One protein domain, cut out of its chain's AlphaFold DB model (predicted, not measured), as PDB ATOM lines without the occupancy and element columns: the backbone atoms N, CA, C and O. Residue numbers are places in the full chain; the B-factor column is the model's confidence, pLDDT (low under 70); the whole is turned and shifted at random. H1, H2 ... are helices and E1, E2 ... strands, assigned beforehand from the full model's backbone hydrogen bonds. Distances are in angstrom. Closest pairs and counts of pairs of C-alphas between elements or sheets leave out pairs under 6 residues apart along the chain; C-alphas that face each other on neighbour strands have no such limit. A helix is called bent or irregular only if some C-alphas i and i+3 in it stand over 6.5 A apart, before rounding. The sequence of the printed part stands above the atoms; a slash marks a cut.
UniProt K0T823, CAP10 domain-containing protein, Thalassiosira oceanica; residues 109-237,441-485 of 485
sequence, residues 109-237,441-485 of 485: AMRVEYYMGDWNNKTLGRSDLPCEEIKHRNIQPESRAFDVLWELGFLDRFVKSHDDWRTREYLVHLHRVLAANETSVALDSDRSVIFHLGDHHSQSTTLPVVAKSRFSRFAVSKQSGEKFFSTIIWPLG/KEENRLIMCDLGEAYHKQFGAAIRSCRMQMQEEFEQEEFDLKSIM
ATOM      1  N   ALA A 109      28.654 120.295   9.763       96.50
ATOM      2  CA  ALA A 109      29.489 120.367  10.964       96.50
ATOM      3  C   ALA A 109      28.669 120.713  12.218       96.50
ATOM      4  O   ALA A 109      28.823 120.070  13.255       96.50
ATOM      5  N   MET A 110      27.744 121.674  12.103       97.44
ATOM      6  CA  MET A 110      26.829 122.024  13.192       97.44
ATOM      7  C   MET A 110      25.907 120.854  13.549       97.44
ATOM      8  O   MET A 110      25.641 120.625  14.726       97.44
ATOM      9  N   ARG A 111      25.441 120.078  12.562       98.06
ATOM     10  CA  ARG A 111      24.611 118.890  12.808       98.06
ATOM     11  C   ARG A 111      25.388 117.801  13.551       98.06
ATOM     12  O   ARG A 111      24.868 117.259  14.521       98.06
ATOM     13  N   VAL A 112      26.639 117.525  13.173       97.88
ATOM     14  CA  VAL A 112      27.504 116.576  13.901       97.88
ATOM     15  C   VAL A 112      27.718 117.028  15.348       97.88
ATOM     16  O   VAL A 112      27.513 116.233  16.263       97.88
ATOM     17  N   GLU A 113      28.038 118.305  15.576       97.50
ATOM     18  CA  GLU A 113      28.143 118.869  16.931       97.50
ATOM     19  C   GLU A 113      26.839 118.693  17.721       97.50
ATOM     20  O   GLU A 113      26.857 118.226  18.862       97.50
ATOM     21  N   TYR A 114      25.701 119.017  17.103       98.00
ATOM     22  CA  TYR A 114      24.392 118.862  17.721       98.00
ATOM     23  C   TYR A 114      24.145 117.406  18.143       98.00
ATOM     24  O   TYR A 114      23.769 117.153  19.291       98.00
ATOM     25  N   TYR A 115      24.385 116.438  17.258       98.00
ATOM     26  CA  TYR A 115      24.156 115.020  17.540       98.00
ATOM     27  C   TYR A 115      25.126 114.454  18.579       98.00
ATOM     28  O   TYR A 115      24.697 113.664  19.419       98.00
ATOM     29  N   MET A 116      26.381 114.908  18.600       97.31
ATOM     30  CA  MET A 116      27.347 114.550  19.646       97.31
ATOM     31  C   MET A 116      26.982 115.145  21.017       97.31
ATOM     32  O   MET A 116      27.386 114.608  22.044       97.31
ATOM     33  N   GLY A 117      26.179 116.213  21.069       95.50
ATOM     34  CA  GLY A 117      25.634 116.744  22.322       95.50
ATOM     35  C   GLY A 117      26.712 117.224  23.295       95.50
ATOM     36  O   GLY A 117      27.716 117.806  22.894       95.50
ATOM     37  N   ASP A 118      26.525 116.951  24.588       94.31
ATOM     38  CA  ASP A 118      27.496 117.309  25.632       94.31
ATOM     39  C   ASP A 118      28.766 116.441  25.571       94.31
ATOM     40  O   ASP A 118      29.718 116.695  26.311       94.31
ATOM     41  N   TRP A 119      28.793 115.418  24.711       95.12
ATOM     42  CA  TRP A 119      29.976 114.615  24.409       95.12
ATOM     43  C   TRP A 119      30.829 115.196  23.282       95.12
ATOM     44  O   TRP A 119      31.957 114.747  23.104       95.12
ATOM     45  N   ASN A 120      30.351 116.210  22.554       95.19
ATOM     46  CA  ASN A 120      31.129 116.825  21.486       95.19
ATOM     47  C   ASN A 120      32.476 117.366  22.004       95.19
ATOM     48  O   ASN A 120      32.525 118.069  23.014       95.19
ATOM     49  N   ASN A 121      33.562 117.067  21.287       91.44
ATOM     50  CA  ASN A 121      34.940 117.435  21.639       91.44
ATOM     51  C   ASN A 121      35.437 116.915  23.005       91.44
ATOM     52  O   ASN A 121      36.452 117.410  23.504       91.44
ATOM     53  N   LYS A 122      34.770 115.928  23.616       91.94
ATOM     54  CA  LYS A 122      35.306 115.220  24.784       91.94
ATOM     55  C   LYS A 122      36.123 114.021  24.321       91.94
ATOM     56  O   LYS A 122      35.766 113.346  23.371       91.94
ATOM     57  N   THR A 123      37.210 113.726  25.016       88.12
ATOM     58  CA  THR A 123      38.001 112.513  24.789       88.12
ATOM     59  C   THR A 123      38.157 111.796  26.109       88.12
ATOM     60  O   THR A 123      38.463 112.450  27.107       88.12
ATOM     61  N   LEU A 124      37.964 110.484  26.103       87.56
ATOM     62  CA  LEU A 124      38.151 109.654  27.285       87.56
ATOM     63  C   LEU A 124      39.481 108.907  27.176       87.56
ATOM     64  O   LEU A 124      39.781 108.273  26.162       87.56
ATOM     65  N   GLY A 125      40.290 109.016  28.222       81.69
ATOM     66  CA  GLY A 125      41.466 108.198  28.459       81.69
ATOM     67  C   GLY A 125      41.099 106.773  28.875       81.69
ATOM     68  O   GLY A 125      39.944 106.442  29.125       81.69
ATOM     69  N   ARG A 126      42.115 105.909  28.960       73.69
ATOM     70  CA  ARG A 126      41.941 104.465  29.211       73.69
ATOM     71  C   ARG A 126      41.259 104.126  30.540       73.69
ATOM     72  O   ARG A 126      40.667 103.063  30.634       73.69
ATOM     73  N   SER A 127      41.359 105.004  31.536       75.44
ATOM     74  CA  SER A 127      40.817 104.829  32.889       75.44
ATOM     75  C   SER A 127      39.592 105.700  33.177       75.44
ATOM     76  O   SER A 127      39.149 105.756  34.318       75.44
ATOM     77  N   ASP A 128      39.087 106.433  32.182       82.19
ATOM     78  CA  ASP A 128      38.036 107.433  32.407       82.19
ATOM     79  C   ASP A 128      36.621 106.832  32.341       82.19
ATOM     80  O   ASP A 128      35.653 107.504  32.693       82.19
ATOM     81  N   LEU A 129      36.492 105.587  31.868       84.38
ATOM     82  CA  LEU A 129      35.221 104.870  31.804       84.38
ATOM     83  C   LEU A 129      35.037 103.987  33.048       84.38
ATOM     84  O   LEU A 129      35.914 103.166  33.316       84.38
ATOM     85  N   PRO A 130      33.900 104.091  33.761       83.69
ATOM     86  CA  PRO A 130      33.517 103.119  34.781       83.69
ATOM     87  C   PRO A 130      33.052 101.826  34.096       83.69
ATOM     88  O   PRO A 130      31.888 101.682  33.714       83.69
ATOM     89  N   CYS A 131      33.985 100.910  33.839       80.94
ATOM     90  CA  CYS A 131      33.740  99.696  33.057       80.94
ATOM     91  C   CYS A 131      32.695  98.774  33.711       80.94
ATOM     92  O   CYS A 131      31.939  98.108  33.010       80.94
ATOM     93  N   GLU A 132      32.584  98.810  35.038       76.69
ATOM     94  CA  GLU A 132      31.591  98.094  35.838       76.69
ATOM     95  C   GLU A 132      30.141  98.535  35.566       76.69
ATOM     96  O   GLU A 132      29.200  97.768  35.784       76.69
ATOM     97  N   GLU A 133      29.934  99.760  35.065       75.56
ATOM     98  CA  GLU A 133      28.607 100.252  34.671       75.56
ATOM     99  C   GLU A 133      28.169  99.696  33.303       75.56
ATOM    100  O   GLU A 133      26.976  99.707  32.974       75.56
ATOM    101  N   ILE A 134      29.112  99.198  32.495       74.88
ATOM    102  CA  ILE A 134      28.854  98.706  31.142       74.88
ATOM    103  C   ILE A 134      28.326  97.275  31.221       74.88
ATOM    104  O   ILE A 134      29.019  96.346  31.632       74.88
ATOM    105  N   LYS A 135      27.093  97.053  30.758       68.62
ATOM    106  CA  LYS A 135      26.545  95.694  30.712       68.62
ATOM    107  C   LYS A 135      27.001  94.936  29.470       68.62
ATOM    108  O   LYS A 135      26.896  95.430  28.343       68.62
ATOM    109  N   HIS A 136      27.416  93.686  29.679       61.50
ATOM    110  CA  HIS A 136      27.647  92.719  28.610       61.50
ATOM    111  C   HIS A 136      26.368  91.987  28.172       61.50
ATOM    112  O   HIS A 136      25.325  92.018  28.822       61.50
ATOM    113  N   ARG A 137      26.485  91.321  27.018       56.03
ATOM    114  CA  ARG A 137      25.448  90.861  26.071       56.03
ATOM    115  C   ARG A 137      24.353  89.927  26.635       56.03
ATOM    116  O   ARG A 137      23.392  89.647  25.924       56.03
ATOM    117  N   ASN A 138      24.450  89.467  27.883       46.41
ATOM    118  CA  ASN A 138      23.541  88.488  28.498       46.41
ATOM    119  C   ASN A 138      22.296  89.127  29.132       46.41
ATOM    120  O   ASN A 138      22.014  88.930  30.313       46.41
ATOM    121  N   ILE A 139      21.526  89.895  28.361       45.44
ATOM    122  CA  ILE A 139      20.306  90.520  28.881       45.44
ATOM    123  C   ILE A 139      19.073  89.826  28.308       45.44
ATOM    124  O   ILE A 139      18.856  89.795  27.096       45.44
ATOM    125  N   GLN A 140      18.254  89.273  29.207       39.66
ATOM    126  CA  GLN A 140      16.959  88.704  28.855       39.66
ATOM    127  C   GLN A 140      16.017  89.774  28.261       39.66
ATOM    128  O   GLN A 140      16.055  90.928  28.692       39.66
ATOM    129  N   PRO A 141      15.130  89.411  27.313       40.34
ATOM    130  CA  PRO A 141      14.339  90.348  26.500       40.34
ATOM    131  C   PRO A 141      13.417  91.316  27.260       40.34
ATOM    132  O   PRO A 141      12.865  92.234  26.658       40.34
ATOM    133  N   GLU A 142      13.206  91.106  28.559       40.00
ATOM    134  CA  GLU A 142      12.125  91.741  29.319       40.00
ATOM    135  C   GLU A 142      12.568  92.963  30.143       40.00
ATOM    136  O   GLU A 142      11.730  93.702  30.664       40.00
ATOM    137  N   SER A 143      13.874  93.235  30.244       40.34
ATOM    138  CA  SER A 143      14.384  94.357  31.037       40.34
ATOM    139  C   SER A 143      14.508  95.648  30.216       40.34
ATOM    140  O   SER A 143      15.234  95.708  29.227       40.34
ATOM    141  N   ARG A 144      13.793  96.693  30.645       46.22
ATOM    142  CA  ARG A 144      13.423  97.877  29.846       46.22
ATOM    143  C   ARG A 144      14.453  99.008  29.694       46.22
ATOM    144  O   ARG A 144      14.080 100.037  29.147       46.22
ATOM    145  N   ALA A 145      15.696  98.878  30.148       53.16
ATOM    146  CA  ALA A 145      16.705  99.920  29.920       53.16
ATOM    147  C   ALA A 145      18.086  99.423  30.326       53.16
ATOM    148  O   ALA A 145      18.303  99.299  31.525       53.16
ATOM    149  N   PHE A 146      19.006  99.199  29.383       63.75
ATOM    150  CA  PHE A 146      20.433  99.095  29.695       63.75
ATOM    151  C   PHE A 146      21.293  99.652  28.560       63.75
ATOM    152  O   PHE A 146      20.978  99.473  27.383       63.75
ATOM    153  N   ASP A 147      22.372 100.320  28.957       78.00
ATOM    154  CA  ASP A 147      23.444 100.784  28.090       78.00
ATOM    155  C   ASP A 147      24.355  99.574  27.820       78.00
ATOM    156  O   ASP A 147      24.981  99.038  28.736       78.00
ATOM    157  N   VAL A 148      24.338  99.067  26.583       81.62
ATOM    158  CA  VAL A 148      24.977  97.791  26.214       81.62
ATOM    159  C   VAL A 148      26.142  98.038  25.272       81.62
ATOM    160  O   VAL A 148      26.015  98.798  24.312       81.62
ATOM    161  N   LEU A 149      27.261  97.357  25.510       86.94
ATOM    162  CA  LEU A 149      28.411  97.383  24.611       86.94
ATOM    163  C   LEU A 149      28.189  96.484  23.383       86.94
ATOM    164  O   LEU A 149      27.977  95.276  23.513       86.94
ATOM    165  N   TRP A 150      28.314  97.072  22.193       86.50
ATOM    166  CA  TRP A 150      28.257  96.387  20.904       86.50
ATOM    167  C   TRP A 150      29.568  96.551  20.144       86.50
ATOM    168  O   TRP A 150      30.027  97.665  19.907       86.50
ATOM    169  N   GLU A 151      30.141  95.430  19.719       87.38
ATOM    170  CA  GLU A 151      31.325  95.377  18.859       87.38
ATOM    171  C   GLU A 151      30.918  95.216  17.401       87.38
ATOM    172  O   GLU A 151      30.012  94.434  17.098       87.38
ATOM    173  N   LEU A 152      31.628  95.884  16.490       87.81
ATOM    174  CA  LEU A 152      31.295  95.876  15.068       87.81
ATOM    175  C   LEU A 152      31.289  94.462  14.475       87.81
ATOM    176  O   LEU A 152      30.312  94.066  13.842       87.81
ATOM    177  N   GLY A 153      32.324  93.662  14.746       83.19
ATOM    178  CA  GLY A 153      32.406  92.295  14.227       83.19
ATOM    179  C   GLY A 153      31.286  91.376  14.733       83.19
ATOM    180  O   GLY A 153      30.820  90.502  14.004       83.19
ATOM    181  N   PHE A 154      30.825  91.566  15.974       82.69
ATOM    182  CA  PHE A 154      29.667  90.831  16.492       82.69
ATOM    183  C   PHE A 154      28.369  91.335  15.870       82.69
ATOM    184  O   PHE A 154      27.543  90.530  15.451       82.69
ATOM    185  N   LEU A 155      28.210  92.656  15.802       85.69
ATOM    186  CA  LEU A 155      27.041  93.310  15.244       85.69
ATOM    187  C   LEU A 155      26.820  92.883  13.785       85.69
ATOM    188  O   LEU A 155      25.705  92.494  13.462       85.69
ATOM    189  N   ASP A 156      27.869  92.836  12.955       86.75
ATOM    190  CA  ASP A 156      27.814  92.343  11.567       86.75
ATOM    191  C   ASP A 156      27.250  90.912  11.478       86.75
ATOM    192  O   ASP A 156      26.320  90.645  10.714       86.75
ATOM    193  N   ARG A 157      27.749  89.987  12.309       84.94
ATOM    194  CA  ARG A 157      27.230  88.609  12.352       84.94
ATOM    195  C   ARG A 157      25.800  88.551  12.876       84.94
ATOM    196  O   ARG A 157      24.987  87.786  12.354       84.94
ATOM    197  N   PHE A 158      25.488  89.335  13.905       84.00
ATOM    198  CA  PHE A 158      24.183  89.331  14.553       84.00
ATOM    199  C   PHE A 158      23.095  89.814  13.593       84.00
ATOM    200  O   PHE A 158      22.120  89.097  13.381       84.00
ATOM    201  N   VAL A 159      23.297  90.959  12.932       87.06
ATOM    202  CA  VAL A 159      22.301  91.521  12.003       87.06
ATOM    203  C   VAL A 159      22.080  90.650  10.763       87.06
ATOM    204  O   VAL A 159      21.002  90.692  10.182       87.06
ATOM    205  N   LYS A 160      23.069  89.835  10.367       86.00
ATOM    206  CA  LYS A 160      22.938  88.861   9.265       86.00
ATOM    207  C   LYS A 160      22.204  87.577   9.658       86.00
ATOM    208  O   LYS A 160      21.682  86.895   8.783       86.00
ATOM    209  N   SER A 161      22.216  87.210  10.939       83.00
ATOM    210  CA  SER A 161      21.705  85.918  11.429       83.00
ATOM    211  C   SER A 161      20.406  86.019  12.229       83.00
ATOM    212  O   SER A 161      19.755  85.000  12.443       83.00
ATOM    213  N   HIS A 162      20.024  87.219  12.667       80.69
ATOM    214  CA  HIS A 162      18.843  87.449  13.493       80.69
ATOM    215  C   HIS A 162      17.909  88.440  12.824       80.69
ATOM    216  O   HIS A 162      18.291  89.568  12.541       80.69
ATOM    217  N   ASP A 163      16.658  88.038  12.660       83.44
ATOM    218  CA  ASP A 163      15.638  88.844  12.005       83.44
ATOM    219  C   ASP A 163      14.484  89.143  12.973       83.44
ATOM    220  O   ASP A 163      13.367  88.643  12.838       83.44
ATOM    221  N   ASP A 164      14.787  89.917  14.021       81.62
ATOM    222  CA  ASP A 164      13.809  90.380  15.008       81.62
ATOM    223  C   ASP A 164      13.620  91.902  14.978       81.62
ATOM    224  O   ASP A 164      14.367  92.637  14.328       81.62
ATOM    225  N   TRP A 165      12.598  92.388  15.689       80.31
ATOM    226  CA  TRP A 165      12.234  93.806  15.680       80.31
ATOM    227  C   TRP A 165      13.380  94.725  16.126       80.31
ATOM    228  O   TRP A 165      13.515  95.813  15.587       80.31
ATOM    229  N   ARG A 166      14.241  94.312  17.065       78.81
ATOM    230  CA  ARG A 166      15.388  95.118  17.522       78.81
ATOM    231  C   ARG A 166      16.423  95.218  16.422       78.81
ATOM    232  O   ARG A 166      17.005  96.285  16.222       78.81
ATOM    233  N   THR A 167      16.648  94.105  15.724       78.31
ATOM    234  CA  THR A 167      17.574  94.073  14.600       78.31
ATOM    235  C   THR A 167      17.125  95.029  13.510       78.31
ATOM    236  O   THR A 167      17.892  95.922  13.146       78.31
ATOM    237  N   ARG A 168      15.878  94.871  13.050       80.88
ATOM    238  CA  ARG A 168      15.293  95.682  11.977       80.88
ATOM    239  C   ARG A 168      15.259  97.164  12.345       80.88
ATOM    240  O   ARG A 168      15.769  97.992  11.606       80.88
ATOM    241  N   GLU A 169      14.756  97.485  13.535       82.31
ATOM    242  CA  GLU A 169      14.520  98.874  13.940       82.31
ATOM    243  C   GLU A 169      15.785  99.605  14.410       82.31
ATOM    244  O   GLU A 169      15.878 100.819  14.273       82.31
ATOM    245  N   TYR A 170      16.768  98.923  15.006       89.94
ATOM    246  CA  TYR A 170      17.888  99.604  15.671       89.94
ATOM    247  C   TYR A 170      19.253  99.106  15.219       89.94
ATOM    248  O   TYR A 170      20.094  99.911  14.815       89.94
ATOM    249  N   LEU A 171      19.503  97.798  15.298       88.94
ATOM    250  CA  LEU A 171      20.865  97.268  15.176       88.94
ATOM    251  C   LEU A 171      21.415  97.372  13.751       88.94
ATOM    252  O   LEU A 171      22.610  97.609  13.589       88.94
ATOM    253  N   VAL A 172      20.567  97.281  12.721       90.69
ATOM    254  CA  VAL A 172      20.980  97.525  11.327       90.69
ATOM    255  C   VAL A 172      21.470  98.964  11.143       90.69
ATOM    256  O   VAL A 172      22.490  99.193  10.494       90.69
ATOM    257  N   HIS A 173      20.792  99.948  11.733       93.31
ATOM    258  CA  HIS A 173      21.225 101.343  11.661       93.31
ATOM    259  C   HIS A 173      22.473 101.609  12.508       93.31
ATOM    260  O   HIS A 173      23.394 102.279  12.042       93.31
ATOM    261  N   LEU A 174      22.540 101.028  13.712       93.38
ATOM    262  CA  LEU A 174      23.727 101.071  14.569       93.38
ATOM    263  C   LEU A 174      24.952 100.539  13.814       93.38
ATOM    264  O   LEU A 174      26.002 101.178  13.812       93.38
ATOM    265  N   HIS A 175      24.786  99.414  13.112       92.44
ATOM    266  CA  HIS A 175      25.817  98.815  12.274       92.44
ATOM    267  C   HIS A 175      26.252  99.760  11.159       92.44
ATOM    268  O   HIS A 175      27.445  99.986  10.992       92.44
ATOM    269  N   ARG A 176      25.303 100.352  10.421       91.88
ATOM    270  CA  ARG A 176      25.606 101.282   9.319       91.88
ATOM    271  C   ARG A 176      26.459 102.468   9.770       91.88
ATOM    272  O   ARG A 176      27.385 102.830   9.056       91.88
ATOM    273  N   VAL A 177      26.163 103.057  10.930       94.94
ATOM    274  CA  VAL A 177      26.934 104.192  11.466       94.94
ATOM    275  C   VAL A 177      28.300 103.733  11.982       94.94
ATOM    276  O   VAL A 177      29.312 104.360  11.680       94.94
ATOM    277  N   LEU A 178      28.359 102.621  12.719       91.94
ATOM    278  CA  LEU A 178      29.610 102.119  13.293       91.94
ATOM    279  C   LEU A 178      30.603 101.650  12.214       91.94
ATOM    280  O   LEU A 178      31.796 101.942  12.309       91.94
ATOM    281  N   ALA A 179      30.097 100.972  11.182       89.38
ATOM    282  CA  ALA A 179      30.852 100.490  10.024       89.38
ATOM    283  C   ALA A 179      31.151 101.589   8.994       89.38
ATOM    284  O   ALA A 179      31.759 101.315   7.960       89.38
ATOM    285  N   ALA A 180      30.675 102.819   9.208       81.19
ATOM    286  CA  ALA A 180      30.806 103.864   8.212       81.19
ATOM    287  C   ALA A 180      32.289 104.123   7.886       81.19
ATOM    288  O   ALA A 180      33.128 104.244   8.786       81.19
ATOM    289  N   ASN A 181      32.577 104.192   6.581       73.19
ATOM    290  CA  ASN A 181      33.904 104.260   5.954       73.19
ATOM    291  C   ASN A 181      34.758 102.980   6.006       73.19
ATOM    292  O   ASN A 181      35.868 102.983   5.475       73.19
ATOM    293  N   GLU A 182      34.244 101.871   6.539       67.31
ATOM    294  CA  GLU A 182      34.905 100.572   6.422       67.31
ATOM    295  C   GLU A 182      34.456  99.833   5.163       67.31
ATOM    296  O   GLU A 182      33.277  99.787   4.807       67.31
ATOM    297  N   THR A 183      35.422  99.251   4.455       57.59
ATOM    298  CA  THR A 183      35.116  98.375   3.321       57.59
ATOM    299  C   THR A 183      34.734  96.993   3.840       57.59
ATOM    300  O   THR A 183      35.297  96.515   4.822       57.59
ATOM    301  N   SER A 184      33.819  96.308   3.150       54.09
ATOM    302  CA  SER A 184      33.334  94.969   3.526       54.09
ATOM    303  C   SER A 184      34.430  93.898   3.653       54.09
ATOM    304  O   SER A 184      34.174  92.829   4.201       54.09
ATOM    305  N   VAL A 185      35.637  94.169   3.150       51.94
ATOM    306  CA  VAL A 185      36.791  93.258   3.161       51.94
ATOM    307  C   VAL A 185      37.665  93.442   4.415       51.94
ATOM    308  O   VAL A 185      38.414  92.535   4.764       51.94
ATOM    309  N   ALA A 186      37.558  94.573   5.120       54.12
ATOM    310  CA  ALA A 186      38.386  94.910   6.278       54.12
ATOM    311  C   ALA A 186      37.552  95.602   7.368       54.12
ATOM    312  O   ALA A 186      37.801  96.760   7.697       54.12
ATOM    313  N   LEU A 187      36.539  94.902   7.892       62.38
ATOM    314  CA  LEU A 187      35.831  95.371   9.084       62.38
ATOM    315  C   LEU A 187      36.805  95.359  10.268       62.38
ATOM    316  O   LEU A 187      37.310  94.297  10.642       62.38
ATOM    317  N   ASP A 188      37.062  96.524  10.850       63.31
ATOM    318  CA  ASP A 188      37.865  96.661  12.051       63.31
ATOM    319  C   ASP A 188      37.056  96.143  13.249       63.31
ATOM    320  O   ASP A 188      36.109  96.767  13.742       63.31
ATOM    321  N   SER A 189      37.440  94.969  13.751       63.16
ATOM    322  CA  SER A 189      36.841  94.386  14.952       63.16
ATOM    323  C   SER A 189      37.030  95.246  16.208       63.16
ATOM    324  O   SER A 189      36.393  94.974  17.229       63.16
ATOM    325  N   ASP A 190      37.876  96.278  16.157       75.31
ATOM    326  CA  ASP A 190      38.152  97.182  17.271       75.31
ATOM    327  C   ASP A 190      37.209  98.386  17.372       75.31
ATOM    328  O   ASP A 190      37.313  99.174  18.325       75.31
ATOM    329  N   ARG A 191      36.246  98.527  16.452       88.69
ATOM    330  CA  ARG A 191      35.142  99.476  16.622       88.69
ATOM    331  C   ARG A 191      34.089  98.927  17.577       88.69
ATOM    332  O   ARG A 191      33.632  97.789  17.472       88.69
ATOM    333  N   SER A 192      33.681  99.758  18.528       90.19
ATOM    334  CA  SER A 192      32.653  99.423  19.511       90.19
ATOM    335  C   SER A 192      31.847 100.654  19.898       90.19
ATOM    336  O   SER A 192      32.322 101.781  19.759       90.19
ATOM    337  N   VAL A 193      30.631 100.430  20.384       92.94
ATOM    338  CA  VAL A 193      29.692 101.477  20.780       92.94
ATOM    339  C   VAL A 193      28.887 101.042  21.995       92.94
ATOM    340  O   VAL A 193      28.471  99.889  22.087       92.94
ATOM    341  N   ILE A 194      28.648 101.968  22.920       92.50
ATOM    342  CA  ILE A 194      27.699 101.768  24.017       92.50
ATOM    343  C   ILE A 194      26.344 102.298  23.553       92.50
ATOM    344  O   ILE A 194      26.195 103.494  23.308       92.50
ATOM    345  N   PHE A 195      25.366 101.412  23.406       90.69
ATOM    346  CA  PHE A 195      24.063 101.715  22.824       90.69
ATOM    347  C   PHE A 195      22.929 101.511  23.830       90.69
ATOM    348  O   PHE A 195      22.808 100.447  24.440       90.69
ATOM    349  N   HIS A 196      22.069 102.523  23.947       88.62
ATOM    350  CA  HIS A 196      20.808 102.453  24.673       88.62
ATOM    351  C   HIS A 196      19.666 102.011  23.752       88.62
ATOM    352  O   HIS A 196      19.194 102.778  22.909       88.62
ATOM    353  N   LEU A 197      19.194 100.776  23.925       83.94
ATOM    354  CA  LEU A 197      18.145 100.198  23.086       83.94
ATOM    355  C   LEU A 197      16.740 100.711  23.460       83.94
ATOM    356  O   LEU A 197      16.299 100.560  24.597       83.94
ATOM    357  N   GLY A 198      15.992 101.200  22.462       81.69
ATOM    358  CA  GLY A 198      14.551 101.470  22.553       81.69
ATOM    359  C   GLY A 198      14.154 102.953  22.524       81.69
ATOM    360  O   GLY A 198      14.909 103.813  22.079       81.69
ATOM    361  N   ASP A 199      12.930 103.232  22.987       79.81
ATOM    362  CA  ASP A 199      12.302 104.571  23.009       79.81
ATOM    363  C   ASP A 199      12.612 105.353  24.308       79.81
ATOM    364  O   ASP A 199      12.019 106.395  24.575       79.81
ATOM    365  N   HIS A 200      13.496 104.835  25.162       78.44
ATOM    366  CA  HIS A 200      13.934 105.506  26.384       78.44
ATOM    367  C   HIS A 200      15.249 106.261  26.159       78.44
ATOM    368  O   HIS A 200      15.921 106.099  25.142       78.44
ATOM    369  N   HIS A 201      15.593 107.133  27.105       78.44
ATOM    370  CA  HIS A 201      16.807 107.939  27.044       78.44
ATOM    371  C   HIS A 201      17.780 107.465  28.117       78.44
ATOM    372  O   HIS A 201      17.404 107.396  29.291       78.44
ATOM    373  N   SER A 202      19.039 107.227  27.739       78.75
ATOM    374  CA  SER A 202      20.109 107.168  28.734       78.75
ATOM    375  C   SER A 202      20.261 108.545  29.384       78.75
ATOM    376  O   SER A 202      20.163 109.581  28.722       78.75
ATOM    377  N   GLN A 203      20.469 108.544  30.697       76.62
ATOM    378  CA  GLN A 203      20.825 109.730  31.477       76.62
ATOM    379  C   GLN A 203      22.287 109.668  31.934       76.62
ATOM    380  O   GLN A 203      22.687 110.438  32.806       76.62
ATOM    381  N   SER A 204      23.078 108.745  31.372       83.38
ATOM    382  CA  SER A 204      24.478 108.608  31.743       83.38
ATOM    383  C   SER A 204      25.250 109.877  31.388       83.38
ATOM    384  O   SER A 204      25.183 110.394  30.269       83.38
ATOM    385  N   THR A 205      25.978 110.380  32.381       87.00
ATOM    386  CA  THR A 205      26.920 111.501  32.245       87.00
ATOM    387  C   THR A 205      28.372 111.022  32.213       87.00
ATOM    388  O   THR A 205      29.271 111.810  31.921       87.00
ATOM    389  N   THR A 206      28.583 109.733  32.496       86.94
ATOM    390  CA  THR A 206      29.872 109.048  32.643       86.94
ATOM    391  C   THR A 206      30.201 108.187  31.427       86.94
ATOM    392  O   THR A 206      31.364 108.085  31.047       86.94
ATOM    393  N   LEU A 207      29.185 107.620  30.769       89.88
ATOM    394  CA  LEU A 207      29.340 106.770  29.593       89.88
ATOM    395  C   LEU A 207      28.949 107.520  28.304       89.88
ATOM    396  O   LEU A 207      27.908 108.191  28.266       89.88
ATOM    397  N   PRO A 208      29.726 107.386  27.211       93.94
ATOM    398  CA  PRO A 208      29.402 107.945  25.902       93.94
ATOM    399  C   PRO A 208      28.327 107.091  25.223       93.94
ATOM    400  O   PRO A 208      28.584 106.360  24.268       93.94
ATOM    401  N   VAL A 209      27.111 107.141  25.751       93.12
ATOM    402  CA  VAL A 209      26.000 106.321  25.268       93.12
ATOM    403  C   VAL A 209      25.370 106.955  24.037       93.12
ATOM    404  O   VAL A 209      25.005 108.137  24.052       93.12
ATOM    405  N   VAL A 210      25.204 106.151  22.988       95.12
ATOM    406  CA  VAL A 210      24.404 106.508  21.815       95.12
ATOM    407  C   VAL A 210      22.971 106.035  22.010       95.12
ATOM    408  O   VAL A 210      22.717 104.939  22.510       95.12
ATOM    409  N   ALA A 211      22.018 106.860  21.603       92.75
ATOM    410  CA  ALA A 211      20.600 106.548  21.640       92.75
ATOM    411  C   ALA A 211      19.915 107.083  20.379       92.75
ATOM    412  O   ALA A 211      20.463 107.899  19.636       92.75
ATOM    413  N   LYS A 212      18.683 106.630  20.139       92.88
ATOM    414  CA  LYS A 212      17.845 107.148  19.049       92.88
ATOM    415  C   LYS A 212      17.392 108.587  19.310       92.88
ATOM    416  O   LYS A 212      17.294 109.404  18.394       92.88
ATOM    417  N   SER A 213      17.055 108.870  20.560       92.31
ATOM    418  CA  SER A 213      16.547 110.159  21.007       92.31
ATOM    419  C   SER A 213      17.174 110.550  22.336       92.31
ATOM    420  O   SER A 213      17.765 109.730  23.039       92.31
ATOM    421  N   ARG A 214      17.026 111.822  22.691       92.25
ATOM    422  CA  ARG A 214      17.361 112.356  24.015       92.25
ATOM    423  C   ARG A 214      16.374 113.447  24.405       92.25
ATOM    424  O   ARG A 214      15.559 113.888  23.592       92.25
ATOM    425  N   PHE A 215      16.478 113.917  25.640       91.62
ATOM    426  CA  PHE A 215      15.752 115.104  26.074       91.62
ATOM    427  C   PHE A 215      16.200 116.350  25.308       91.62
ATOM    428  O   PHE A 215      17.390 116.560  25.076       91.62
ATOM    429  N   SER A 216      15.235 117.178  24.919       92.44
ATOM    430  CA  SER A 216      15.506 118.442  24.243       92.44
ATOM    431  C   SER A 216      16.147 119.455  25.187       92.44
ATOM    432  O   SER A 216      16.036 119.368  26.411       92.44
ATOM    433  N   ARG A 217      16.713 120.522  24.621       90.69
ATOM    434  CA  ARG A 217      17.223 121.663  25.403       90.69
ATOM    435  C   ARG A 217      16.152 122.440  26.180       90.69
ATOM    436  O   ARG A 217      16.505 123.297  27.000       90.69
ATOM    437  N   PHE A 218      14.874 122.201  25.870       89.12
ATOM    438  CA  PHE A 218      13.716 122.786  26.546       89.12
ATOM    439  C   PHE A 218      13.209 121.912  27.695       89.12
ATOM    440  O   PHE A 218      12.516 122.421  28.573       89.12
ATOM    441  N   ALA A 219      13.554 120.623  27.710       87.12
ATOM    442  CA  ALA A 219      13.172 119.725  28.783       87.12
ATOM    443  C   ALA A 219      13.970 120.031  30.058       87.12
ATOM    444  O   ALA A 219      15.194 120.185  30.043       87.12
ATOM    445  N   VAL A 220      13.257 120.089  31.180       83.69
ATOM    446  CA  VAL A 220      13.825 120.275  32.518       83.69
ATOM    447  C   VAL A 220      13.241 119.240  33.462       83.69
ATOM    448  O   VAL A 220      12.038 118.973  33.431       83.69
ATOM    449  N   SER A 221      14.082 118.663  34.313       79.62
ATOM    450  CA  SER A 221      13.620 117.780  35.374       79.62
ATOM    451  C   SER A 221      12.732 118.574  36.321       79.62
ATOM    452  O   SER A 221      13.141 119.582  36.885       79.62
ATOM    453  N   LYS A 222      11.504 118.124  36.545       73.00
ATOM    454  CA  LYS A 222      10.590 118.745  37.513       73.00
ATOM    455  C   LYS A 222      10.943 118.398  38.954       73.00
ATOM    456  O   LYS A 222      10.433 119.053  39.855       73.00
ATOM    457  N   GLN A 223      11.795 117.392  39.170       73.69
ATOM    458  CA  GLN A 223      12.289 117.039  40.499       73.69
ATOM    459  C   GLN A 223      13.457 117.937  40.918       73.69
ATOM    460  O   GLN A 223      13.436 118.458  42.026       73.69
ATOM    461  N   SER A 224      14.453 118.129  40.045       81.25
ATOM    462  CA  SER A 224      15.648 118.932  40.358       81.25
ATOM    463  C   SER A 224      15.598 120.363  39.815       81.25
ATOM    464  O   SER A 224      16.325 121.223  40.293       81.25
ATOM    465  N   GLY A 225      14.752 120.644  38.823       82.88
ATOM    466  CA  GLY A 225      14.746 121.904  38.073       82.88
ATOM    467  C   GLY A 225      15.864 122.013  37.030       82.88
ATOM    468  O   GLY A 225      15.939 123.016  36.320       82.88
ATOM    469  N   GLU A 226      16.731 121.005  36.926       85.81
ATOM    470  CA  GLU A 226      17.921 121.043  36.079       85.81
ATOM    471  C   GLU A 226      17.645 120.562  34.652       85.81
ATOM    472  O   GLU A 226      16.707 119.803  34.385       85.81
ATOM    473  N   LYS A 227      18.492 121.008  33.719       86.25
ATOM    474  CA  LYS A 227      18.501 120.494  32.348       86.25
ATOM    475  C   LYS A 227      19.092 119.091  32.317       86.25
ATOM    476  O   LYS A 227      20.026 118.792  33.054       86.25
ATOM    477  N   PHE A 228      18.581 118.270  31.411       87.56
ATOM    478  CA  PHE A 228      19.148 116.954  31.158       87.56
ATOM    479  C   PHE A 228      20.475 117.061  30.407       87.56
ATOM    480  O   PHE A 228      20.672 117.955  29.580       87.56
ATOM    481  N   PHE A 229      21.366 116.119  30.696       88.25
ATOM    482  CA  PHE A 229      22.602 115.936  29.954       88.25
ATOM    483  C   PHE A 229      22.297 115.490  28.517       88.25
ATOM    484  O   PHE A 229      21.465 114.608  28.289       88.25
ATOM    485  N   SER A 230      22.957 116.111  27.541       90.81
ATOM    486  CA  SER A 230      22.729 115.842  26.120       90.81
ATOM    487  C   SER A 230      23.562 114.648  25.657       90.81
ATOM    488  O   SER A 230      24.702 114.813  25.223       90.81
ATOM    489  N   THR A 231      22.984 113.447  25.732       92.19
ATOM    490  CA  THR A 231      23.583 112.200  25.219       92.19
ATOM    491  C   THR A 231      23.734 112.200  23.694       92.19
ATOM    492  O   THR A 231      23.251 113.105  23.009       92.19
ATOM    493  N   ILE A 232      24.437 111.210  23.141       96.56
ATOM    494  CA  ILE A 232      24.741 111.156  21.706       96.56
ATOM    495  C   ILE A 232      23.526 110.607  20.948       96.56
ATOM    496  O   ILE A 232      22.964 109.580  21.326       96.56
ATOM    497  N   ILE A 233      23.128 111.274  19.863       96.62
ATOM    498  CA  ILE A 233      22.055 110.815  18.971       96.62
ATOM    499  C   ILE A 233      22.665 110.184  17.729       96.62
ATOM    500  O   ILE A 233      23.404 110.850  17.006       96.62
ATOM    501  N   TRP A 234      22.279 108.949  17.423       96.62
ATOM    502  CA  TRP A 234      22.513 108.340  16.112       96.62
ATOM    503  C   TRP A 234      21.186 108.169  15.350       96.62
ATOM    504  O   TRP A 234      20.128 108.059  15.978       96.62
ATOM    505  N   PRO A 235      21.203 108.154  14.001       94.88
ATOM    506  CA  PRO A 235      20.013 107.912  13.187       94.88
ATOM    507  C   PRO A 235      19.572 106.446  13.285       94.88
ATOM    508  O   PRO A 235      19.966 105.610  12.479       94.88
ATOM    509  N   LEU A 236      18.768 106.138  14.301       92.75
ATOM    510  CA  LEU A 236      18.229 104.810  14.606       92.75
ATOM    511  C   LEU A 236      16.695 104.817  14.479       92.75
ATOM    512  O   LEU A 236      16.074 105.875  14.577       92.75
ATOM    513  N   GLY A 237      16.059 103.657  14.285       89.12
ATOM    514  CA  GLY A 237      14.609 103.572  14.057       89.12
ATOM    515  C   GLY A 237      14.150 104.352  12.828       89.12
ATOM    516  O   GLY A 237      13.073 104.947  12.856       89.12
ATOM    517  N   LYS A 441      20.092 113.766   1.320       95.94
ATOM    518  CA  LYS A 441      20.434 112.335   1.393       95.94
ATOM    519  C   LYS A 441      21.944 112.117   1.421       95.94
ATOM    520  O   LYS A 441      22.432 111.381   2.279       95.94
ATOM    521  N   GLU A 442      22.680 112.774   0.526       96.44
ATOM    522  CA  GLU A 442      24.140 112.659   0.492       96.44
ATOM    523  C   GLU A 442      24.781 113.270   1.743       96.44
ATOM    524  O   GLU A 442      25.649 112.654   2.364       96.44
ATOM    525  N   GLU A 443      24.316 114.437   2.193       97.12
ATOM    526  CA  GLU A 443      24.830 115.055   3.415       97.12
ATOM    527  C   GLU A 443      24.530 114.196   4.654       97.12
ATOM    528  O   GLU A 443      25.391 114.052   5.520       97.12
ATOM    529  N   ASN A 444      23.363 113.549   4.730       96.50
ATOM    530  CA  ASN A 444      23.035 112.618   5.813       96.50
ATOM    531  C   ASN A 444      23.936 111.379   5.810       96.50
ATOM    532  O   ASN A 444      24.353 110.942   6.883       96.50
ATOM    533  N   ARG A 445      24.278 110.836   4.633       95.12
ATOM    534  CA  ARG A 445      25.253 109.740   4.510       95.12
ATOM    535  C   ARG A 445      26.607 110.158   5.083       95.12
ATOM    536  O   ARG A 445      27.205 109.421   5.861       95.12
ATOM    537  N   LEU A 446      27.059 111.359   4.738       96.44
ATOM    538  CA  LEU A 446      28.317 111.918   5.218       96.44
ATOM    539  C   LEU A 446      28.299 112.219   6.727       96.44
ATOM    540  O   LEU A 446      29.284 111.960   7.411       96.44
ATOM    541  N   ILE A 447      27.176 112.697   7.268       97.25
ATOM    542  CA  ILE A 447      26.995 112.892   8.714       97.25
ATOM    543  C   ILE A 447      27.073 111.566   9.465       97.25
ATOM    544  O   ILE A 447      27.686 111.513  10.524       97.25
ATOM    545  N   MET A 448      26.475 110.490   8.944       95.38
ATOM    546  CA  MET A 448      26.587 109.166   9.567       95.38
ATOM    547  C   MET A 448      28.047 108.716   9.657       95.38
ATOM    548  O   MET A 448      28.464 108.234  10.710       95.38
ATOM    549  N   CYS A 449      28.833 108.936   8.599       94.75
ATOM    550  CA  CYS A 449      30.275 108.695   8.625       94.75
ATOM    551  C   CYS A 449      30.974 109.520   9.711       94.75
ATOM    552  O   CYS A 449      31.676 108.953  10.548       94.75
ATOM    553  N   ASP A 450      30.724 110.830   9.750       96.38
ATOM    554  CA  ASP A 450      31.348 111.719  10.733       96.38
ATOM    555  C   ASP A 450      31.000 111.337  12.171       96.38
ATOM    556  O   ASP A 450      31.852 111.429  13.048       96.38
ATOM    557  N   LEU A 451      29.763 110.901  12.431       97.06
ATOM    558  CA  LEU A 451      29.337 110.467  13.762       97.06
ATOM    559  C   LEU A 451      30.081 109.208  14.207       97.06
ATOM    560  O   LEU A 451      30.574 109.166  15.337       97.06
ATOM    561  N   GLY A 452      30.187 108.205  13.332       94.75
ATOM    562  CA  GLY A 452      30.932 106.978  13.614       94.75
ATOM    563  C   GLY A 452      32.417 107.255  13.867       94.75
ATOM    564  O   GLY A 452      32.980 106.790  14.861       94.75
ATOM    565  N   GLU A 453      33.040 108.075  13.018       93.31
ATOM    566  CA  GLU A 453      34.446 108.465  13.158       93.31
ATOM    567  C   GLU A 453      34.704 109.308  14.406       93.31
ATOM    568  O   GLU A 453      35.644 109.033  15.155       93.31
ATOM    569  N   ALA A 454      33.867 110.319  14.660       94.69
ATOM    570  CA  ALA A 454      33.980 111.174  15.832       94.69
ATOM    571  C   ALA A 454      33.863 110.350  17.115       94.69
ATOM    572  O   ALA A 454      34.690 110.518  18.013       94.69
ATOM    573  N   TYR A 455      32.895 109.432  17.178       95.44
ATOM    574  CA  TYR A 455      32.712 108.534  18.313       95.44
ATOM    575  C   TYR A 455      33.932 107.632  18.525       95.44
ATOM    576  O   TYR A 455      34.500 107.598  19.619       95.44
ATOM    577  N   HIS A 456      34.383 106.936  17.476       92.62
ATOM    578  CA  HIS A 456      35.526 106.027  17.574       92.62
ATOM    579  C   HIS A 456      36.806 106.760  17.986       92.62
ATOM    580  O   HIS A 456      37.525 106.308  18.877       92.62
ATOM    581  N   LYS A 457      37.072 107.922  17.383       92.12
ATOM    582  CA  LYS A 457      38.238 108.747  17.706       92.12
ATOM    583  C   LYS A 457      38.215 109.239  19.154       92.12
ATOM    584  O   LYS A 457      39.268 109.299  19.783       92.12
ATOM    585  N   GLN A 458      37.044 109.611  19.667       94.19
ATOM    586  CA  GLN A 458      36.900 110.180  21.010       94.19
ATOM    587  C   GLN A 458      36.905 109.123  22.119       94.19
ATOM    588  O   GLN A 458      37.446 109.383  23.196       94.19
ATOM    589  N   PHE A 459      36.321 107.947  21.866       93.69
ATOM    590  CA  PHE A 459      36.001 106.978  22.923       93.69
ATOM    591  C   PHE A 459      36.540 105.567  22.672       93.69
ATOM    592  O   PHE A 459      36.628 104.776  23.610       93.69
ATOM    593  N   GLY A 460      36.944 105.232  21.443       90.94
ATOM    594  CA  GLY A 460      37.317 103.866  21.064       90.94
ATOM    595  C   GLY A 460      38.469 103.292  21.892       90.94
ATOM    596  O   GLY A 460      38.420 102.132  22.286       90.94
ATOM    597  N   ALA A 461      39.480 104.101  22.224       89.44
ATOM    598  CA  ALA A 461      40.600 103.652  23.053       89.44
ATOM    599  C   ALA A 461      40.174 103.300  24.490       89.44
ATOM    600  O   ALA A 461      40.606 102.275  25.007       89.44
ATOM    601  N   ALA A 462      39.319 104.122  25.104       91.19
ATOM    602  CA  ALA A 462      38.797 103.876  26.445       91.19
ATOM    603  C   ALA A 462      37.898 102.633  26.471       91.19
ATOM    604  O   ALA A 462      38.083 101.752  27.306       91.19
ATOM    605  N   ILE A 463      36.981 102.513  25.503       90.88
ATOM    606  CA  ILE A 463      36.066 101.367  25.402       90.88
ATOM    607  C   ILE A 463      36.848 100.059  25.210       90.88
ATOM    608  O   ILE A 463      36.531  99.053  25.842       90.88
ATOM    609  N   ARG A 464      37.905 100.066  24.385       87.25
ATOM    610  CA  ARG A 464      38.788  98.901  24.230       87.25
ATOM    611  C   ARG A 464      39.488  98.520  25.528       87.25
ATOM    612  O   ARG A 464      39.601  97.332  25.804       87.25
ATOM    613  N   SER A 465      39.951  99.495  26.310       87.19
ATOM    614  CA  SER A 465      40.559  99.220  27.616       87.19
ATOM    615  C   SER A 465      39.568  98.567  28.577       87.19
ATOM    616  O   SER A 465      39.919  97.539  29.147       87.19
ATOM    617  N   CYS A 466      38.326  99.061  28.661       84.50
ATOM    618  CA  CYS A 466      37.280  98.396  29.444       84.50
ATOM    619  C   CYS A 466      37.031  96.959  28.985       84.50
ATOM    620  O   CYS A 466      36.964  96.054  29.808       84.50
ATOM    621  N   ARG A 467      36.943  96.724  27.669       81.88
ATOM    622  CA  ARG A 467      36.739  95.375  27.120       81.88
ATOM    623  C   ARG A 467      37.824  94.396  27.579       81.88
ATOM    624  O   ARG A 467      37.498  93.270  27.925       81.88
ATOM    625  N   MET A 468      39.091  94.815  27.561       81.38
ATOM    626  CA  MET A 468      40.204  93.963  27.998       81.38
ATOM    627  C   MET A 468      40.128  93.668  29.501       81.38
ATOM    628  O   MET A 468      40.254  92.512  29.883       81.38
ATOM    629  N   GLN A 469      39.836  94.678  30.330       77.88
ATOM    630  CA  GLN A 469      39.670  94.502  31.781       77.88
ATOM    631  C   GLN A 469      38.552  93.509  32.114       77.88
ATOM    632  O   GLN A 469      38.759  92.573  32.876       77.88
ATOM    633  N   MET A 470      37.388  93.661  31.480       73.69
ATOM    634  CA  MET A 470      36.239  92.782  31.716       73.69
ATOM    635  C   MET A 470      36.491  91.343  31.238       73.69
ATOM    636  O   MET A 470      35.955  90.397  31.811       73.69
ATOM    637  N   GLN A 471      37.293  91.159  30.181       72.19
ATOM    638  CA  GLN A 471      37.672  89.830  29.704       72.19
ATOM    639  C   GLN A 471      38.655  89.144  30.665       72.19
ATOM    640  O   GLN A 471      38.468  87.968  30.967       72.19
ATOM    641  N   GLU A 472      39.644  89.875  31.186       67.06
ATOM    642  CA  GLU A 472      40.570  89.377  32.214       67.06
ATOM    643  C   GLU A 472      39.826  88.979  33.501       67.06
ATOM    644  O   GLU A 472      40.091  87.916  34.057       67.06
ATOM    645  N   GLU A 473      38.852  89.782  33.944       64.00
ATOM    646  CA  GLU A 473      38.008  89.470  35.107       64.00
ATOM    647  C   GLU A 473      37.175  88.198  34.897       64.00
ATOM    648  O   GLU A 473      37.126  87.345  35.780       64.00
ATOM    649  N   PHE A 474      36.565  88.026  33.718       60.06
ATOM    650  CA  PHE A 474      35.773  86.832  33.409       60.06
ATOM    651  C   PHE A 474      36.634  85.561  33.339       60.06
ATOM    652  O   PHE A 474      36.245  84.515  33.859       60.06
ATOM    653  N   GLU A 475      37.817  85.645  32.723       58.72
ATOM    654  CA  GLU A 475      38.776  84.536  32.667       58.72
ATOM    655  C   GLU A 475      39.306  84.177  34.069       58.72
ATOM    656  O   GLU A 475      39.449  82.991  34.385       58.72
ATOM    657  N   GLN A 476      39.527  85.174  34.935       52.53
ATOM    658  CA  GLN A 476      39.927  84.977  36.331       52.53
ATOM    659  C   GLN A 476      38.804  84.346  37.173       52.53
ATOM    660  O   GLN A 476      39.067  83.394  37.905       52.53
ATOM    661  N   GLU A 477      37.553  84.800  37.039       50.25
ATOM    662  CA  GLU A 477      36.397  84.193  37.718       50.25
ATOM    663  C   GLU A 477      36.186  82.730  37.292       50.25
ATOM    664  O   GLU A 477      35.930  81.861  38.131       50.25
ATOM    665  N   GLU A 478      36.321  82.425  35.997       48.31
ATOM    666  CA  GLU A 478      36.204  81.057  35.484       48.31
ATOM    667  C   GLU A 478      37.353  80.161  35.982       48.31
ATOM    668  O   GLU A 478      37.136  78.986  36.300       48.31
ATOM    669  N   PHE A 479      38.570  80.703  36.078       52.53
ATOM    670  CA  PHE A 479      39.722  80.015  36.658       52.53
ATOM    671  C   PHE A 479      39.531  79.734  38.156       52.53
ATOM    672  O   PHE A 479      39.718  78.595  38.591       52.53
ATOM    673  N   ASP A 480      39.095  80.727  38.933       42.72
ATOM    674  CA  ASP A 480      38.881  80.592  40.375       42.72
ATOM    675  C   ASP A 480      37.771  79.572  40.677       42.72
ATOM    676  O   ASP A 480      37.953  78.696  41.525       42.72
ATOM    677  N   LEU A 481      36.668  79.583  39.917       37.00
ATOM    678  CA  LEU A 481      35.598  78.581  40.021       37.00
ATOM    679  C   LEU A 481      36.086  77.158  39.715       37.00
ATOM    680  O   LEU A 481      35.699  76.219  40.408       37.00
ATOM    681  N   LYS A 482      36.960  76.991  38.714       46.44
ATOM    682  CA  LYS A 482      37.579  75.694  38.388       46.44
ATOM    683  C   LYS A 482      38.610  75.242  39.420       46.44
ATOM    684  O   LYS A 482      38.865  74.051  39.501       46.44
ATOM    685  N   SER A 483      39.207  76.159  40.182       50.66
ATOM    686  CA  SER A 483      40.185  75.837  41.234       50.66
ATOM    687  C   SER A 483      39.546  75.388  42.557       50.66
ATOM    688  O   SER A 483      40.216  74.790  43.399       50.66
ATOM    689  N   ILE A 484      38.253  75.684  42.738       51.62
ATOM    690  CA  ILE A 484      37.442  75.322  43.911       51.62
ATOM    691  C   ILE A 484      36.671  74.000  43.683       51.62
ATOM    692  O   ILE A 484      36.195  73.394  44.647       51.62
ATOM    693  N   MET A 485      36.558  73.544  42.428       42.03
ATOM    694  CA  MET A 485      36.011  72.237  42.024       42.03
ATOM    695  C   MET A 485      37.104  71.176  41.939       42.03
ATOM    696  O   MET A 485      36.792  70.010  42.276       42.03
TER     697      MET A 485
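Overview. This is residues 109 to 237 and 441 to 485 of the 485 residues of the protein "CAP10 domain-containing protein" of Thalassiosira oceanica (UniProt K0T823). A small sheet of three strands, E1 E2 E3, sits in the middle of the body, with H3 of the helical hairpin H2 and H3 over it. A long, sharply bent helix, H4, passes by the sheet at its bend; H1 packs on its first arm, and residues 471 to 485 stick out at the far end as a free arm. The printed part has 174 residues, with four named helices and three named strands in the order H1 E1 H2 H3 E2 E3 H4; the sheet is mixed and the class mostly helix. The whole is compact, with a radius of gyration of the C-alphas of 17.0 A, and spans 57 by 47 by 34 A.

Arrangement. H1, residues 109 to 119, touches H4a, residues 441 to 458, with the C-alphas of Val 112 and Leu 451 closest at 6.4 A; they run the same way at a tilt of 35.2 degrees, only just steep. E1, residues 147 to 151, is antiparallel to E2, residues 192 to 196, with N 150 and O 193 within hydrogen-bond range at 2.8 A. H2, residues 152 to 161, only just on the sheet, only grazes it. H2 and H3, residues 165 to 178, form a helical hairpin and touch, closest at the C-alphas of Val 159 and Thr 167, 6.0 A; they run opposite ways at a shallow tilt of 34 degrees, only just short of steep. H3 is on the sheet at a height of 9.8 A, over E2, slantwise to the strands at 38 degrees to E2 on the local plane. E2 is parallel to E3, residues 209 to 211, with N 210 and O 194 at 2.9 A. H3 touches H4a about perpendicular, at 75 degrees, with the C-alphas of Leu 178 and Gly 452 5.0 A apart at the closest. H4b, residues 461 to 484, only grazes the sheet and touches no helix. Every O i to N i+4 pair is within hydrogen-bond range in H4a and H4b; the counts are 5 of 7 in H1, 5 of 6 in H2 and 8 of 10 in H3.

Along the chain. H1 begins at C-alpha 109, (29.489, 120.367, 10.964), and is 14.6 A long; it is irregular, with C-alphas 115 and 118 9.0 A apart. E1 and E2 are each 13.3 A long, E3 6.5 A and H2 14.3 A. H3, 19.4 A, is irregular, with C-alphas 169 and 172 7.1 A apart. H4, residues 441 to 484, was assigned as one helix by its hydrogen bonds but is bent, with C-alphas 458 and 461 7.8 A apart; H4a, 25.7 A, and H4b, 35.3 A, stand at a steep tilt of 56 degrees. H4b ends at C-alpha 484, (37.442, 75.322, 43.911).

Size, cuts and confidence. The C-alphas of Lys 441 and Met 485, 59.2 A, are the farthest apart. Residues 238 to 440 are not printed, and C-alphas 237 and 441 are 16.5 A apart across the cut. The links H1 to E1, H3 to E2 and E2 to E3 are long. Mean pLDDT of the printed part is 81.1, and residues 135 to 146, 182 to 189 and 472 to 485 are under 70.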